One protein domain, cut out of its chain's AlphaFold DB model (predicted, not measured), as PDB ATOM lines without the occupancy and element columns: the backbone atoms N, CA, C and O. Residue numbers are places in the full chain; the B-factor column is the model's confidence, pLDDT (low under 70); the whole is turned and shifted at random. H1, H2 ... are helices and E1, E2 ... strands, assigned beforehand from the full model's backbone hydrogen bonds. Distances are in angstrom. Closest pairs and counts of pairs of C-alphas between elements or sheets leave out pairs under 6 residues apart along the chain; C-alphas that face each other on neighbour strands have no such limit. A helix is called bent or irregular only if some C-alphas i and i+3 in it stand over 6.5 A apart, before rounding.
ATOM      1  N   GLY A 281      -6.611  37.514  29.921       83.19
ATOM      2  CA  GLY A 281      -7.256  38.524  30.741       83.19
ATOM      3  C   GLY A 281      -7.889  37.948  31.986       83.19
ATOM      4  O   GLY A 281      -7.921  36.732  32.180       83.19
ATOM      5  N   TYR A 282      -8.393  38.844  32.825       86.38
ATOM      6  CA  TYR A 282      -8.999  38.499  34.102       86.38
ATOM      7  C   TYR A 282     -10.389  39.093  34.263       86.38
ATOM      8  O   TYR A 282     -10.698  40.181  33.774       86.38
ATOM      9  N   ILE A 283     -11.221  38.378  35.015       85.81
ATOM     10  CA  ILE A 283     -12.513  38.868  35.488       85.81
ATOM     11  C   ILE A 283     -12.481  38.913  37.009       85.81
ATOM     12  O   ILE A 283     -12.357  37.892  37.676       85.81
ATOM     13  N   GLY A 284     -12.734  40.086  37.569       87.62
ATOM     14  CA  GLY A 284     -12.682  40.340  38.997       87.62
ATOM     15  C   GLY A 284     -11.420  41.107  39.349       87.62
ATOM     16  O   GLY A 284     -11.067  42.084  38.693       87.62
ATOM     17  N   LYS A 285     -10.766  40.688  40.425       86.31
ATOM     18  CA  LYS A 285      -9.534  41.323  40.883       86.31
ATOM     19  C   LYS A 285      -8.358  40.844  40.028       86.31
ATOM     20  O   LYS A 285      -8.338  39.677  39.648       86.31
ATOM     21  N   PHE A 286      -7.380  41.712  39.782       84.81
ATOM     22  CA  PHE A 286      -6.095  41.314  39.213       84.81
ATOM     23  C   PHE A 286      -5.411  40.318  40.165       84.81
ATOM     24  O   PHE A 286      -4.914  40.691  41.225       84.81
ATOM     25  N   SER A 287      -5.486  39.033  39.830       79.56
ATOM     26  CA  SER A 287      -4.931  37.929  40.615       79.56
ATOM     27  C   SER A 287      -4.679  36.715  39.731       79.56
ATOM     28  O   SER A 287      -5.241  36.602  38.632       79.56
ATOM     29  N   GLY A 288      -3.868  35.784  40.239       72.62
ATOM     30  CA  GLY A 288      -3.630  34.498  39.587       72.62
ATOM     31  C   GLY A 288      -4.846  33.569  39.575       72.62
ATOM     32  O   GLY A 288      -4.871  32.626  38.801       72.62
ATOM     33  N   GLU A 289      -5.867  33.841  40.392       74.94
ATOM     34  CA  GLU A 289      -7.090  33.023  40.487       74.94
ATOM     35  C   GLU A 289      -8.194  33.440  39.501       74.94
ATOM     36  O   GLU A 289      -9.126  32.679  39.249       74.94
ATOM     37  N   ASN A 290      -8.122  34.663  38.971       78.62
ATOM     38  CA  ASN A 290      -9.199  35.275  38.188       78.62
ATOM     39  C   ASN A 290      -8.938  35.263  36.674       78.62
ATOM     40  O   ASN A 290      -9.634  35.968  35.935       78.62
ATOM     41  N   TYR A 291      -7.946  34.496  36.216       79.00
ATOM     42  CA  TYR A 291      -7.602  34.403  34.799       79.00
ATOM     43  C   TYR A 291      -8.682  33.677  33.997       79.00
ATOM     44  O   TYR A 291      -9.407  32.818  34.505       79.00
ATOM     45  N   ILE A 292      -8.798  34.048  32.724       80.38
ATOM     46  CA  ILE A 292      -9.704  33.419  31.768       80.38
ATOM     47  C   ILE A 292      -8.886  32.553  30.816       80.38
ATOM     48  O   ILE A 292      -8.189  33.073  29.950       80.38
ATOM     49  N   ASP A 293      -9.013  31.236  30.972       75.00
ATOM     50  CA  ASP A 293      -8.500  30.258  30.012       75.00
ATOM     51  C   ASP A 293      -9.471  30.122  28.834       75.00
ATOM     52  O   ASP A 293     -10.580  29.591  28.972       75.00
ATOM     53  N   THR A 294      -9.077  30.663  27.685       81.38
ATOM     54  CA  THR A 294      -9.832  30.580  26.435       81.38
ATOM     55  C   THR A 294      -8.919  30.800  25.236       81.38
ATOM     56  O   THR A 294      -7.944  31.550  25.323       81.38
ATOM     57  N   LYS A 295      -9.245  30.180  24.096       84.12
ATOM     58  CA  LYS A 295      -8.529  30.394  22.832       84.12
ATOM     59  C   LYS A 295      -9.206  31.419  21.929       84.12
ATOM     60  O   LYS A 295      -8.654  31.741  20.889       84.12
ATOM     61  N   LEU A 296     -10.358  31.971  22.318       89.12
ATOM     62  CA  LEU A 296     -11.166  32.888  21.497       89.12
ATOM     63  C   LEU A 296     -10.400  34.097  20.934       89.12
ATOM     64  O   LEU A 296     -10.728  34.576  19.848       89.12
ATOM     65  N   PHE A 297      -9.419  34.610  21.675       88.38
ATOM     66  CA  PHE A 297      -8.756  35.884  21.406       88.38
ATOM     67  C   PHE A 297      -7.348  35.654  20.852       88.38
ATOM     68  O   PHE A 297      -6.366  35.747  21.586       88.38
ATOM     69  N   GLY A 298      -7.254  35.319  19.567       84.94
ATOM     70  CA  GLY A 298      -5.988  35.045  18.888       84.94
ATOM     71  C   GLY A 298      -5.218  36.326  18.586       84.94
ATOM     72  O   GLY A 298      -5.809  37.374  18.316       84.94
ATOM     73  N   LYS A 299      -3.891  36.261  18.640       79.12
ATOM     74  CA  LYS A 299      -3.015  37.359  18.241       79.12
ATOM     75  C   LYS A 299      -2.682  37.270  16.762       79.12
ATOM     76  O   LYS A 299      -2.098  36.296  16.295       79.12
ATOM     77  N   ASN A 300      -2.924  38.367  16.065       78.06
ATOM     78  CA  ASN A 300      -2.475  38.553  14.702       78.06
ATOM     79  C   ASN A 300      -1.064  39.166  14.700       78.06
ATOM     80  O   ASN A 300      -0.889  40.349  15.003       78.06
ATOM     81  N   GLU A 301      -0.045  38.374  14.361       69.38
ATOM     82  CA  GLU A 301       1.361  38.822  14.366       69.38
ATOM     83  C   GLU A 301       1.663  39.911  13.324       69.38
ATOM     84  O   GLU A 301       2.555  40.733  13.538       69.38
ATOM     85  N   ASP A 302       0.925  39.954  12.211       71.69
ATOM     86  CA  ASP A 302       1.158  40.940  11.148       71.69
ATOM     87  C   ASP A 302       0.640  42.332  11.536       71.69
ATOM     88  O   ASP A 302       1.226  43.352  11.164       71.69
ATOM     89  N   THR A 303      -0.460  42.389  12.290       78.12
ATOM     90  CA  THR A 303      -1.090  43.653  12.712       78.12
ATOM     91  C   THR A 303      -0.735  44.059  14.143       78.12
ATOM     92  O   THR A 303      -0.815  45.244  14.481       78.12
ATOM     93  N   GLY A 304      -0.325  43.107  14.986       76.94
ATOM     94  CA  GLY A 304      -0.126  43.315  16.420       76.94
ATOM     95  C   GLY A 304      -1.430  43.613  17.165       76.94
ATOM     96  O   GLY A 304      -1.400  44.340  18.159       76.94
ATOM     97  N   LEU A 305      -2.558  43.108  16.658       85.50
ATOM     98  CA  LEU A 305      -3.893  43.229  17.250       85.50
ATOM     99  C   LEU A 305      -4.459  41.851  17.600       85.50
ATOM    100  O   LEU A 305      -3.997  40.820  17.115       85.50
ATOM    101  N   ILE A 306      -5.482  41.859  18.447       88.62
ATOM    102  CA  ILE A 306      -6.275  40.686  18.798       88.62
ATOM    103  C   ILE A 306      -7.433  40.527  17.817       88.62
ATOM    104  O   ILE A 306      -8.094  41.506  17.461       88.62
ATOM    105  N   GLU A 307      -7.680  39.288  17.413       90.81
ATOM    106  CA  GLU A 307      -8.749  38.869  16.513       90.81
ATOM    107  C   GLU A 307      -9.457  37.609  17.032       90.81
ATOM    108  O   GLU A 307      -9.059  36.996  18.026       90.81
ATOM    109  N   ASN A 308     -10.547  37.229  16.368       92.12
ATOM    110  CA  ASN A 308     -11.221  35.971  16.650       92.12
ATOM    111  C   ASN A 308     -10.358  34.818  16.124       92.12
ATOM    112  O   ASN A 308     -10.284  34.607  14.913       92.12
ATOM    113  N   TYR A 309      -9.766  34.038  17.030       88.44
ATOM    114  CA  TYR A 309      -8.923  32.884  16.689       88.44
ATOM    115  C   TYR A 309      -9.626  31.907  15.736       88.44
ATOM    116  O   TYR A 309      -9.047  31.397  14.778       88.44
ATOM    117  N   TYR A 310     -10.924  31.691  15.945       89.94
ATOM    118  CA  TYR A 310     -11.715  30.757  15.151       89.94
ATOM    119  C   TYR A 310     -12.145  31.315  13.786       89.94
ATOM    120  O   TYR A 310     -12.701  30.575  12.973       89.94
ATOM    121  N   ASN A 491     -13.426  43.001  33.134       92.38
ATOM    122  CA  ASN A 491     -14.571  43.207  34.024       92.38
ATOM    123  C   ASN A 491     -15.797  43.798  33.313       92.38
ATOM    124  O   ASN A 491     -16.912  43.308  33.510       92.38
ATOM    125  N   ASP A 492     -15.587  44.777  32.431       93.25
ATOM    126  CA  ASP A 492     -16.658  45.462  31.692       93.25
ATOM    127  C   ASP A 492     -17.412  44.541  30.713       93.25
ATOM    128  O   ASP A 492     -18.523  44.857  30.283       93.25
ATOM    129  N   SER A 493     -16.841  43.379  30.376       94.88
ATOM    130  CA  SER A 493     -17.444  42.373  29.489       94.88
ATOM    131  C   SER A 493     -17.649  41.010  30.157       94.88
ATOM    132  O   SER A 493     -17.847  40.008  29.468       94.88
ATOM    133  N   LYS A 494     -17.661  40.960  31.496       94.00
ATOM    134  CA  LYS A 494     -17.734  39.721  32.287       94.00
ATOM    135  C   LYS A 494     -18.796  38.728  31.812       94.00
ATOM    136  O   LYS A 494     -18.491  37.555  31.608       94.00
ATOM    137  N   ASP A 495     -20.038  39.179  31.648       95.06
ATOM    138  CA  ASP A 495     -21.146  38.286  31.284       95.06
ATOM    139  C   ASP A 495     -21.035  37.794  29.834       95.06
ATOM    140  O   ASP A 495     -21.360  36.640  29.549       95.06
ATOM    141  N   LYS A 496     -20.515  38.634  28.925       96.00
ATOM    142  CA  LYS A 496     -20.244  38.234  27.537       96.00
ATOM    143  C   LYS A 496     -19.158  37.170  27.482       96.00
ATOM    144  O   LYS A 496     -19.348  36.151  26.833       96.00
ATOM    145  N   ILE A 497     -18.063  37.364  28.210       94.94
ATOM    146  CA  ILE A 497     -16.937  36.423  28.220       94.94
ATOM    147  C   ILE A 497     -17.344  35.080  28.800       94.94
ATOM    148  O   ILE A 497     -17.054  34.058  28.191       94.94
ATOM    149  N   LYS A 498     -18.080  35.061  29.917       93.25
ATOM    150  CA  LYS A 498     -18.613  33.806  30.464       93.25
ATOM    151  C   LYS A 498     -19.428  33.042  29.425       93.25
ATOM    152  O   LYS A 498     -19.197  31.855  29.221       93.25
ATOM    153  N   ARG A 499     -20.327  33.740  28.725       96.19
ATOM    154  CA  ARG A 499     -21.132  33.146  27.655       96.19
ATOM    155  C   ARG A 499     -20.273  32.659  26.484       96.19
ATOM    156  O   ARG A 499     -20.539  31.585  25.959       96.19
ATOM    157  N   LEU A 500     -19.270  33.428  26.068       96.50
ATOM    158  CA  LEU A 500     -18.364  33.049  24.983       96.50
ATOM    159  C   LEU A 500     -17.555  31.792  25.337       96.50
ATOM    160  O   LEU A 500     -17.503  30.874  24.526       96.50
ATOM    161  N   VAL A 501     -17.014  31.702  26.556       92.62
ATOM    162  CA  VAL A 501     -16.289  30.516  27.052       92.62
ATOM    163  C   VAL A 501     -17.211  29.294  27.146       92.62
ATOM    164  O   VAL A 501     -16.813  28.183  26.809       92.62
ATOM    165  N   GLU A 502     -18.466  29.471  27.567       94.50
ATOM    166  CA  GLU A 502     -19.461  28.388  27.550       94.50
ATOM    167  C   GLU A 502     -19.771  27.906  26.124       94.50
ATOM    168  O   GLU A 502     -19.931  26.701  25.902       94.50
ATOM    169  N   ILE A 503     -19.838  28.823  25.151       96.56
ATOM    170  CA  ILE A 503     -20.006  28.480  23.732       96.56
ATOM    171  C   ILE A 503     -18.768  27.739  23.222       96.56
ATOM    172  O   ILE A 503     -18.926  26.676  22.632       96.56
ATOM    173  N   GLU A 504     -17.557  28.232  23.486       93.06
ATOM    174  CA  GLU A 504     -16.305  27.554  23.129       93.06
ATOM    175  C   GLU A 504     -16.306  26.110  23.647       93.06
ATOM    176  O   GLU A 504     -16.312  25.181  22.841       93.06
ATOM    177  N   LYS A 505     -16.479  25.914  24.962       91.19
ATOM    178  CA  LYS A 505     -16.521  24.585  25.604       91.19
ATOM    179  C   LYS A 505     -17.602  23.664  25.040       91.19
ATOM    180  O   LYS A 505     -17.409  22.454  24.945       91.19
ATOM    181  N   LYS A 506     -18.757  24.207  24.641       93.75
ATOM    182  CA  LYS A 506     -19.838  23.433  24.005       93.75
ATOM    183  C   LYS A 506     -19.407  22.839  22.657       93.75
ATOM    184  O   LYS A 506     -19.853  21.740  22.304       93.75
ATOM    185  N   TYR A 507     -18.607  23.559  21.877       93.12
ATOM    186  CA  TYR A 507     -18.167  23.117  20.551       93.12
ATOM    187  C   TYR A 507     -16.844  22.354  20.593       93.12
ATOM    188  O   TYR A 507     -16.711  21.358  19.873       93.12
ATOM    189  N   ILE A 508     -15.943  22.772  21.479       87.75
ATOM    190  CA  ILE A 508     -14.646  22.169  21.742       87.75
ATOM    191  C   ILE A 508     -14.243  22.346  23.214       87.75
ATOM    192  O   ILE A 508     -14.001  23.446  23.696       87.75
ATOM    193  N   ASP A 509     -14.130  21.238  23.934       82.75
ATOM    194  CA  ASP A 509     -13.665  21.202  25.312       82.75
ATOM    195  C   ASP A 509     -12.228  20.675  25.364       82.75
ATOM    196  O   ASP A 509     -11.966  19.470  25.283       82.75
ATOM    197  N   TYR A 510     -11.291  21.608  25.516       76.38
ATOM    198  CA  TYR A 510      -9.866  21.321  25.665       76.38
ATOM    199  C   TYR A 510      -9.557  20.501  26.927       76.38
ATOM    200  O   TYR A 510      -8.644  19.677  26.903       76.38
ATOM    201  N   SER A 511     -10.356  20.638  27.991       68.88
ATOM    202  CA  SER A 511     -10.187  19.864  29.232       68.88
ATOM    203  C   SER A 511     -10.684  18.419  29.109       68.88
ATOM    204  O   SER A 511     -10.240  17.538  29.843       68.88
ATOM    205  N   ALA A 512     -11.567  18.149  28.145       66.62
ATOM    206  CA  ALA A 512     -12.161  16.835  27.913       66.62
ATOM    207  C   ALA A 512     -11.567  16.117  26.689       66.62
ATOM    208  O   ALA A 512     -12.283  15.381  26.008       66.62
ATOM    209  N   GLU A 513     -10.269  16.297  26.422       70.25
ATOM    210  CA  GLU A 513      -9.555  15.687  25.286       70.25
ATOM    211  C   GLU A 513     -10.125  16.114  23.920       70.25
ATOM    212  O   GLU A 513     -10.295  15.279  23.028       70.25
ATOM    213  N   LEU A 514     -10.438  17.408  23.758       75.12
ATOM    214  CA  LEU A 514     -10.959  17.996  22.515       75.12
ATOM    215  C   LEU A 514     -12.333  17.437  22.087       75.12
ATOM    216  O   LEU A 514     -12.669  17.394  20.901       75.12
ATOM    217  N   LYS A 515     -13.164  17.025  23.051       80.56
ATOM    218  CA  LYS A 515     -14.547  16.583  22.794       80.56
ATOM    219  C   LYS A 515     -15.475  17.776  22.595       80.56
ATOM    220  O   LYS A 515     -15.244  18.847  23.129       80.56
ATOM    221  N   GLY A 516     -16.566  17.591  21.859       86.75
ATOM    222  CA  GLY A 516     -17.567  18.643  21.684       86.75
ATOM    223  C   GLY A 516     -18.430  18.437  20.450       86.75
ATOM    224  O   GLY A 516     -18.442  17.358  19.847       86.75
ATOM    225  N   LYS A 517     -19.186  19.469  20.066       92.12
ATOM    226  CA  LYS A 517     -20.056  19.396  18.885       92.12
ATOM    227  C   LYS A 517     -19.301  19.183  17.577       92.12
ATOM    228  O   LYS A 517     -19.863  18.520  16.715       92.12
ATOM    229  N   PHE A 518     -18.061  19.657  17.420       90.12
ATOM    230  CA  PHE A 518     -17.328  19.462  16.157       90.12
ATOM    231  C   PHE A 518     -17.162  17.990  15.772       90.12
ATOM    232  O   PHE A 518     -17.202  17.649  14.592       90.12
ATOM    233  N   LEU A 519     -17.076  17.102  16.763       87.44
ATOM    234  CA  LEU A 519     -16.956  15.663  16.534       87.44
ATOM    235  C   LEU A 519     -18.278  14.998  16.116       87.44
ATOM    236  O   LEU A 519     -18.278  13.864  15.636       87.44
ATOM    237  N   ASN A 520     -19.407  15.698  16.261       83.25
ATOM    238  CA  ASN A 520     -20.750  15.168  16.079       83.25
ATOM    239  C   ASN A 520     -21.439  15.834  14.876       83.25
ATOM    240  O   ASN A 520     -21.956  16.940  14.979       83.25
ATOM    241  N   GLY A 521     -21.512  15.131  13.740       80.44
ATOM    242  CA  GLY A 521     -22.239  15.597  12.549       80.44
ATOM    243  C   GLY A 521     -21.355  16.219  11.466       80.44
ATOM    244  O   GLY A 521     -20.178  15.882  11.346       80.44
ATOM    245  N   ASP A 522     -21.943  17.067  10.620       92.94
ATOM    246  CA  ASP A 522     -21.245  17.744   9.520       92.94
ATOM    247  C   ASP A 522     -20.368  18.890  10.047       92.94
ATOM    248  O   ASP A 522     -20.861  19.783  10.742       92.94
ATOM    249  N   PHE A 523     -19.068  18.862   9.733       93.06
ATOM    250  CA  PHE A 523     -18.109  19.821  10.287       93.06
ATOM    251  C   PHE A 523     -18.386  21.244   9.802       93.06
ATOM    252  O   PHE A 523     -18.457  22.160  10.617       93.06
ATOM    253  N   ASP A 524     -18.585  21.434   8.495       95.50
ATOM    254  CA  ASP A 524     -18.719  22.768   7.904       95.50
ATOM    255  C   ASP A 524     -20.000  23.471   8.388       95.50
ATOM    256  O   ASP A 524     -19.977  24.660   8.712       95.50
ATOM    257  N   THR A 525     -21.107  22.735   8.524       96.44
ATOM    258  CA  THR A 525     -22.347  23.251   9.125       96.44
ATOM    259  C   THR A 525     -22.131  23.634  10.589       96.44
ATOM    260  O   THR A 525     -22.474  24.744  10.992       96.44
ATOM    261  N   THR A 526     -21.506  22.749  11.371       96.06
ATOM    262  CA  THR A 526     -21.262  22.971  12.807       96.06
ATOM    263  C   THR A 526     -20.320  24.153  13.054       96.06
ATOM    264  O   THR A 526     -20.547  24.932  13.979       96.06
ATOM    265  N   TRP A 527     -19.295  24.326  12.216       95.50
ATOM    266  CA  TRP A 527     -18.363  25.455  12.270       95.50
ATOM    267  C   TRP A 527     -19.059  26.793  12.015       95.50
ATOM    268  O   TRP A 527     -18.878  27.749  12.766       95.50
ATOM    269  N   ASN A 528     -19.919  26.855  10.997       96.69
ATOM    270  CA  ASN A 528     -20.673  28.071  10.696       96.69
ATOM    271  C   ASN A 528     -21.683  28.417  11.801       96.69
ATOM    272  O   ASN A 528     -21.881  29.591  12.116       96.69
ATOM    273  N   GLU A 529     -22.319  27.410  12.407       97.06
ATOM    274  CA  GLU A 529     -23.173  27.613  13.581       97.06
ATOM    275  C   GLU A 529     -22.385  28.166  14.769       97.06
ATOM    276  O   GLU A 529     -22.852  29.095  15.424       97.06
ATOM    277  N   PHE A 530     -21.190  27.626  15.021       96.94
ATOM    278  CA  PHE A 530     -20.305  28.085  16.087       96.94
ATOM    279  C   PHE A 530     -19.928  29.559  15.931       96.94
ATOM    280  O   PHE A 530     -20.185  30.340  16.846       96.94
ATOM    281  N   LEU A 531     -19.408  29.960  14.765       97.56
ATOM    282  CA  LEU A 531     -19.042  31.357  14.506       97.56
ATOM    283  C   LEU A 531     -20.242  32.296  14.675       97.56
ATOM    284  O   LEU A 531     -20.143  33.325  15.336       97.56
ATOM    285  N   LYS A 532     -21.418  31.891  14.184       98.06
ATOM    286  CA  LYS A 532     -22.652  32.665  14.356       98.06
ATOM    287  C   LYS A 532     -23.078  32.791  15.825       98.06
ATOM    288  O   LYS A 532     -23.622  33.828  16.212       98.06
ATOM    289  N   GLU A 533     -22.892  31.749  16.638       98.31
ATOM    290  CA  GLU A 533     -23.160  31.811  18.080       98.31
ATOM    291  C   GLU A 533     -22.174  32.743  18.803       98.31
ATOM    292  O   GLU A 533     -22.615  33.507  19.666       98.31
ATOM    293  N   LEU A 534     -20.888  32.729  18.428       98.12
ATOM    294  CA  LEU A 534     -19.875  33.653  18.957       98.12
ATOM    295  C   LEU A 534     -20.199  35.113  18.610       98.12
ATOM    296  O   LEU A 534     -20.225  35.967  19.502       98.12
ATOM    297  N   ASP A 535     -20.535  35.390  17.349       97.75
ATOM    298  CA  ASP A 535     -20.936  36.724  16.890       97.75
ATOM    299  C   ASP A 535     -22.155  37.231  17.670       97.75
ATOM    300  O   ASP A 535     -22.158  38.343  18.203       97.75
ATOM    301  N   ALA A 536     -23.181  36.389  17.822       97.88
ATOM    302  CA  ALA A 536     -24.389  36.726  18.576       97.88
ATOM    303  C   ALA A 536     -24.154  36.875  20.091       97.88
ATOM    304  O   ALA A 536     -24.987  37.461  20.793       97.88
ATOM    305  N   ALA A 537     -23.063  36.315  20.618       98.00
ATOM    306  CA  ALA A 537     -22.627  36.502  21.998       98.00
ATOM    307  C   ALA A 537     -21.753  37.756  22.187       98.00
ATOM    308  O   ALA A 537     -21.505  38.145  23.331       98.00
ATOM    309  N   GLY A 538     -21.366  38.425  21.096       97.38
ATOM    310  CA  GLY A 538     -20.656  39.702  21.116       97.38
ATOM    311  C   GLY A 538     -19.136  39.566  21.160       97.38
ATOM    312  O   GLY A 538     -18.491  40.391  21.805       97.38
ATOM    313  N   ILE A 539     -18.559  38.551  20.501       97.19
ATOM    314  CA  ILE A 539     -17.098  38.358  20.448       97.19
ATOM    315  C   ILE A 539     -16.353  39.609  19.949       97.19
ATOM    316  O   ILE A 539     -15.377  40.023  20.568       97.19
ATOM    317  N   GLU A 540     -16.877  40.282  18.921       96.31
ATOM    318  CA  GLU A 540     -16.289  41.506  18.358       96.31
ATOM    319  C   GLU A 540     -16.240  42.669  19.359       96.31
ATOM    320  O   GLU A 540     -15.274  43.428  19.389       96.31
ATOM    321  N   GLU A 541     -17.246  42.805  20.230       96.62
ATOM    322  CA  GLU A 541     -17.243  43.844  21.270       96.62
ATOM    323  C   GLU A 541     -16.134  43.596  22.301       96.62
ATOM    324  O   GLU A 541     -15.493  44.538  22.770       96.62
ATOM    325  N   VAL A 542     -15.886  42.328  22.644       95.69
ATOM    326  CA  VAL A 542     -14.814  41.953  23.575       95.69
ATOM    327  C   VAL A 542     -13.443  42.141  22.925       95.69
ATOM    328  O   VAL A 542     -12.546  42.693  23.556       95.69
ATOM    329  N   ILE A 543     -13.288  41.771  21.651       94.31
ATOM    330  CA  ILE A 543     -12.057  42.020  20.886       94.31
ATOM    331  C   ILE A 543     -11.751  43.524  20.822       94.31
ATOM    332  O   ILE A 543     -10.614  43.934  21.055       94.31
ATOM    333  N   GLN A 544     -12.757  44.369  20.575       94.44
ATOM    334  CA  GLN A 544     -12.592  45.828  20.591       94.44
ATOM    335  C   GLN A 544     -12.183  46.357  21.972       94.44
ATOM    336  O   GLN A 544     -11.329  47.242  22.053       94.44
ATOM    337  N   LEU A 545     -12.750  45.809  23.054       93.56
ATOM    338  CA  LEU A 545     -12.346  46.140  24.422       93.56
ATOM    339  C   LEU A 545     -10.872  45.791  24.674       93.56
ATOM    340  O   LEU A 545     -10.147  46.618  25.231       93.56
ATOM    341  N   ILE A 546     -10.433  44.596  24.268       91.69
ATOM    342  CA  ILE A 546      -9.043  44.143  24.427       91.69
ATOM    343  C   ILE A 546      -8.103  45.036  23.609       91.69
ATOM    344  O   ILE A 546      -7.160  45.606  24.156       91.69
ATOM    345  N   ASN A 547      -8.396  45.245  22.324       91.75
ATOM    346  CA  ASN A 547      -7.578  46.093  21.454       91.75
ATOM    347  C   ASN A 547      -7.508  47.547  21.952       91.75
ATOM    348  O   ASN A 547      -6.444  48.158  21.916       91.75
ATOM    349  N   GLY A 548      -8.591  48.087  22.518       90.81
ATOM    350  CA  GLY A 548      -8.596  49.421  23.130       90.81
ATOM    351  C   GLY A 548      -7.745  49.553  24.404       90.81
ATOM    352  O   GLY A 548      -7.513  50.672  24.872       90.81
ATOM    353  N   GLN A 549      -7.292  48.438  24.985       88.44
ATOM    354  CA  GLN A 549      -6.325  48.412  26.084       88.44
ATOM    355  C   GLN A 549      -4.879  48.281  25.599       88.44
ATOM    356  O   GLN A 549      -3.983  48.608  26.367       88.44
ATOM    357  N   ILE A 550      -4.633  47.837  24.361       84.00
ATOM    358  CA  ILE A 550      -3.277  47.714  23.795       84.00
ATOM    359  C   ILE A 550      -2.625  49.092  23.619       84.00
ATOM    360  O   ILE A 550      -1.435  49.249  23.879       84.00
ATOM    361  N   ASP A 551      -3.402  50.098  23.220       68.12
ATOM    362  CA  ASP A 551      -2.907  51.462  22.981       68.12
ATOM    363  C   ASP A 551      -2.755  52.304  24.266       68.12
ATOM    364  O   ASP A 551      -2.364  53.474  24.203       68.12
ATOM    365  N   LYS A 552      -3.084  51.730  25.428       65.25
ATOM    366  CA  LYS A 552      -2.919  52.334  26.759       65.25
ATOM    367  C   LYS A 552      -1.713  51.729  27.466       65.25
ATOM    368  O   LYS A 552      -1.109  52.479  28.263       65.25
TER     369      LYS A 552
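AT A GLANCE: This is residues 281 to 310 and 491 to 552 of the 552 residues of an uncharacterized protein of Eubacterium sp. AF19-12LB (UniProt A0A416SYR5). A small antiparallel strand hairpin, E1 and E2, packs by E2 on helix H3, while H1 and H2 lie side by side. The printed part has 92 residues with two strands, then three named helices, mostly helix. It is compact, radius of gyration of the C-alphas 14.0 A, spanning 44 by 31 by 23 A.

IN THESE COORDINATES: Find C-alpha 297 at (-8.756, 35.884, 21.406), beginning E1, residues 297 to 300; E2 is 305 to 308. H1, residues 491 to 507, 24.5 A, is irregular: C-alphas 492 and 495 are 8.5 A apart. H2, residues 523 to 537, spans 20.9 A; H3, residues 539 to 550, runs 17.0 A to C-alpha 550 at (-3.277, 47.714, 23.795).

HOW THE PARTS SIT: Between E1 and E2, find N 298 and O 307, 2.9 A apart. The closest C-alphas of E2 and H3, Ile 306 and Asn 547, are 6.2 A apart. H1 and H2, a helical hairpin, touch at a shallow tilt of 15 degrees, closest C-alphas Leu 500 and Leu 534, 6.2 A. H1 touches H3 with residues 493 to 500 alone, closest C-alphas Ser 493 and Val 542, 6.5 A. Every O i to N i+4 pair is within hydrogen-bond range in H2 and H3, 11 of 13 in H1.

THE WHOLE: Residues 311 to 490 are not printed; C-alphas 310 and 491 are 22.8 A apart. The link H1 to H2 is long. Residues 301, 511 to 512 and 551 to 552 have pLDDT under 70.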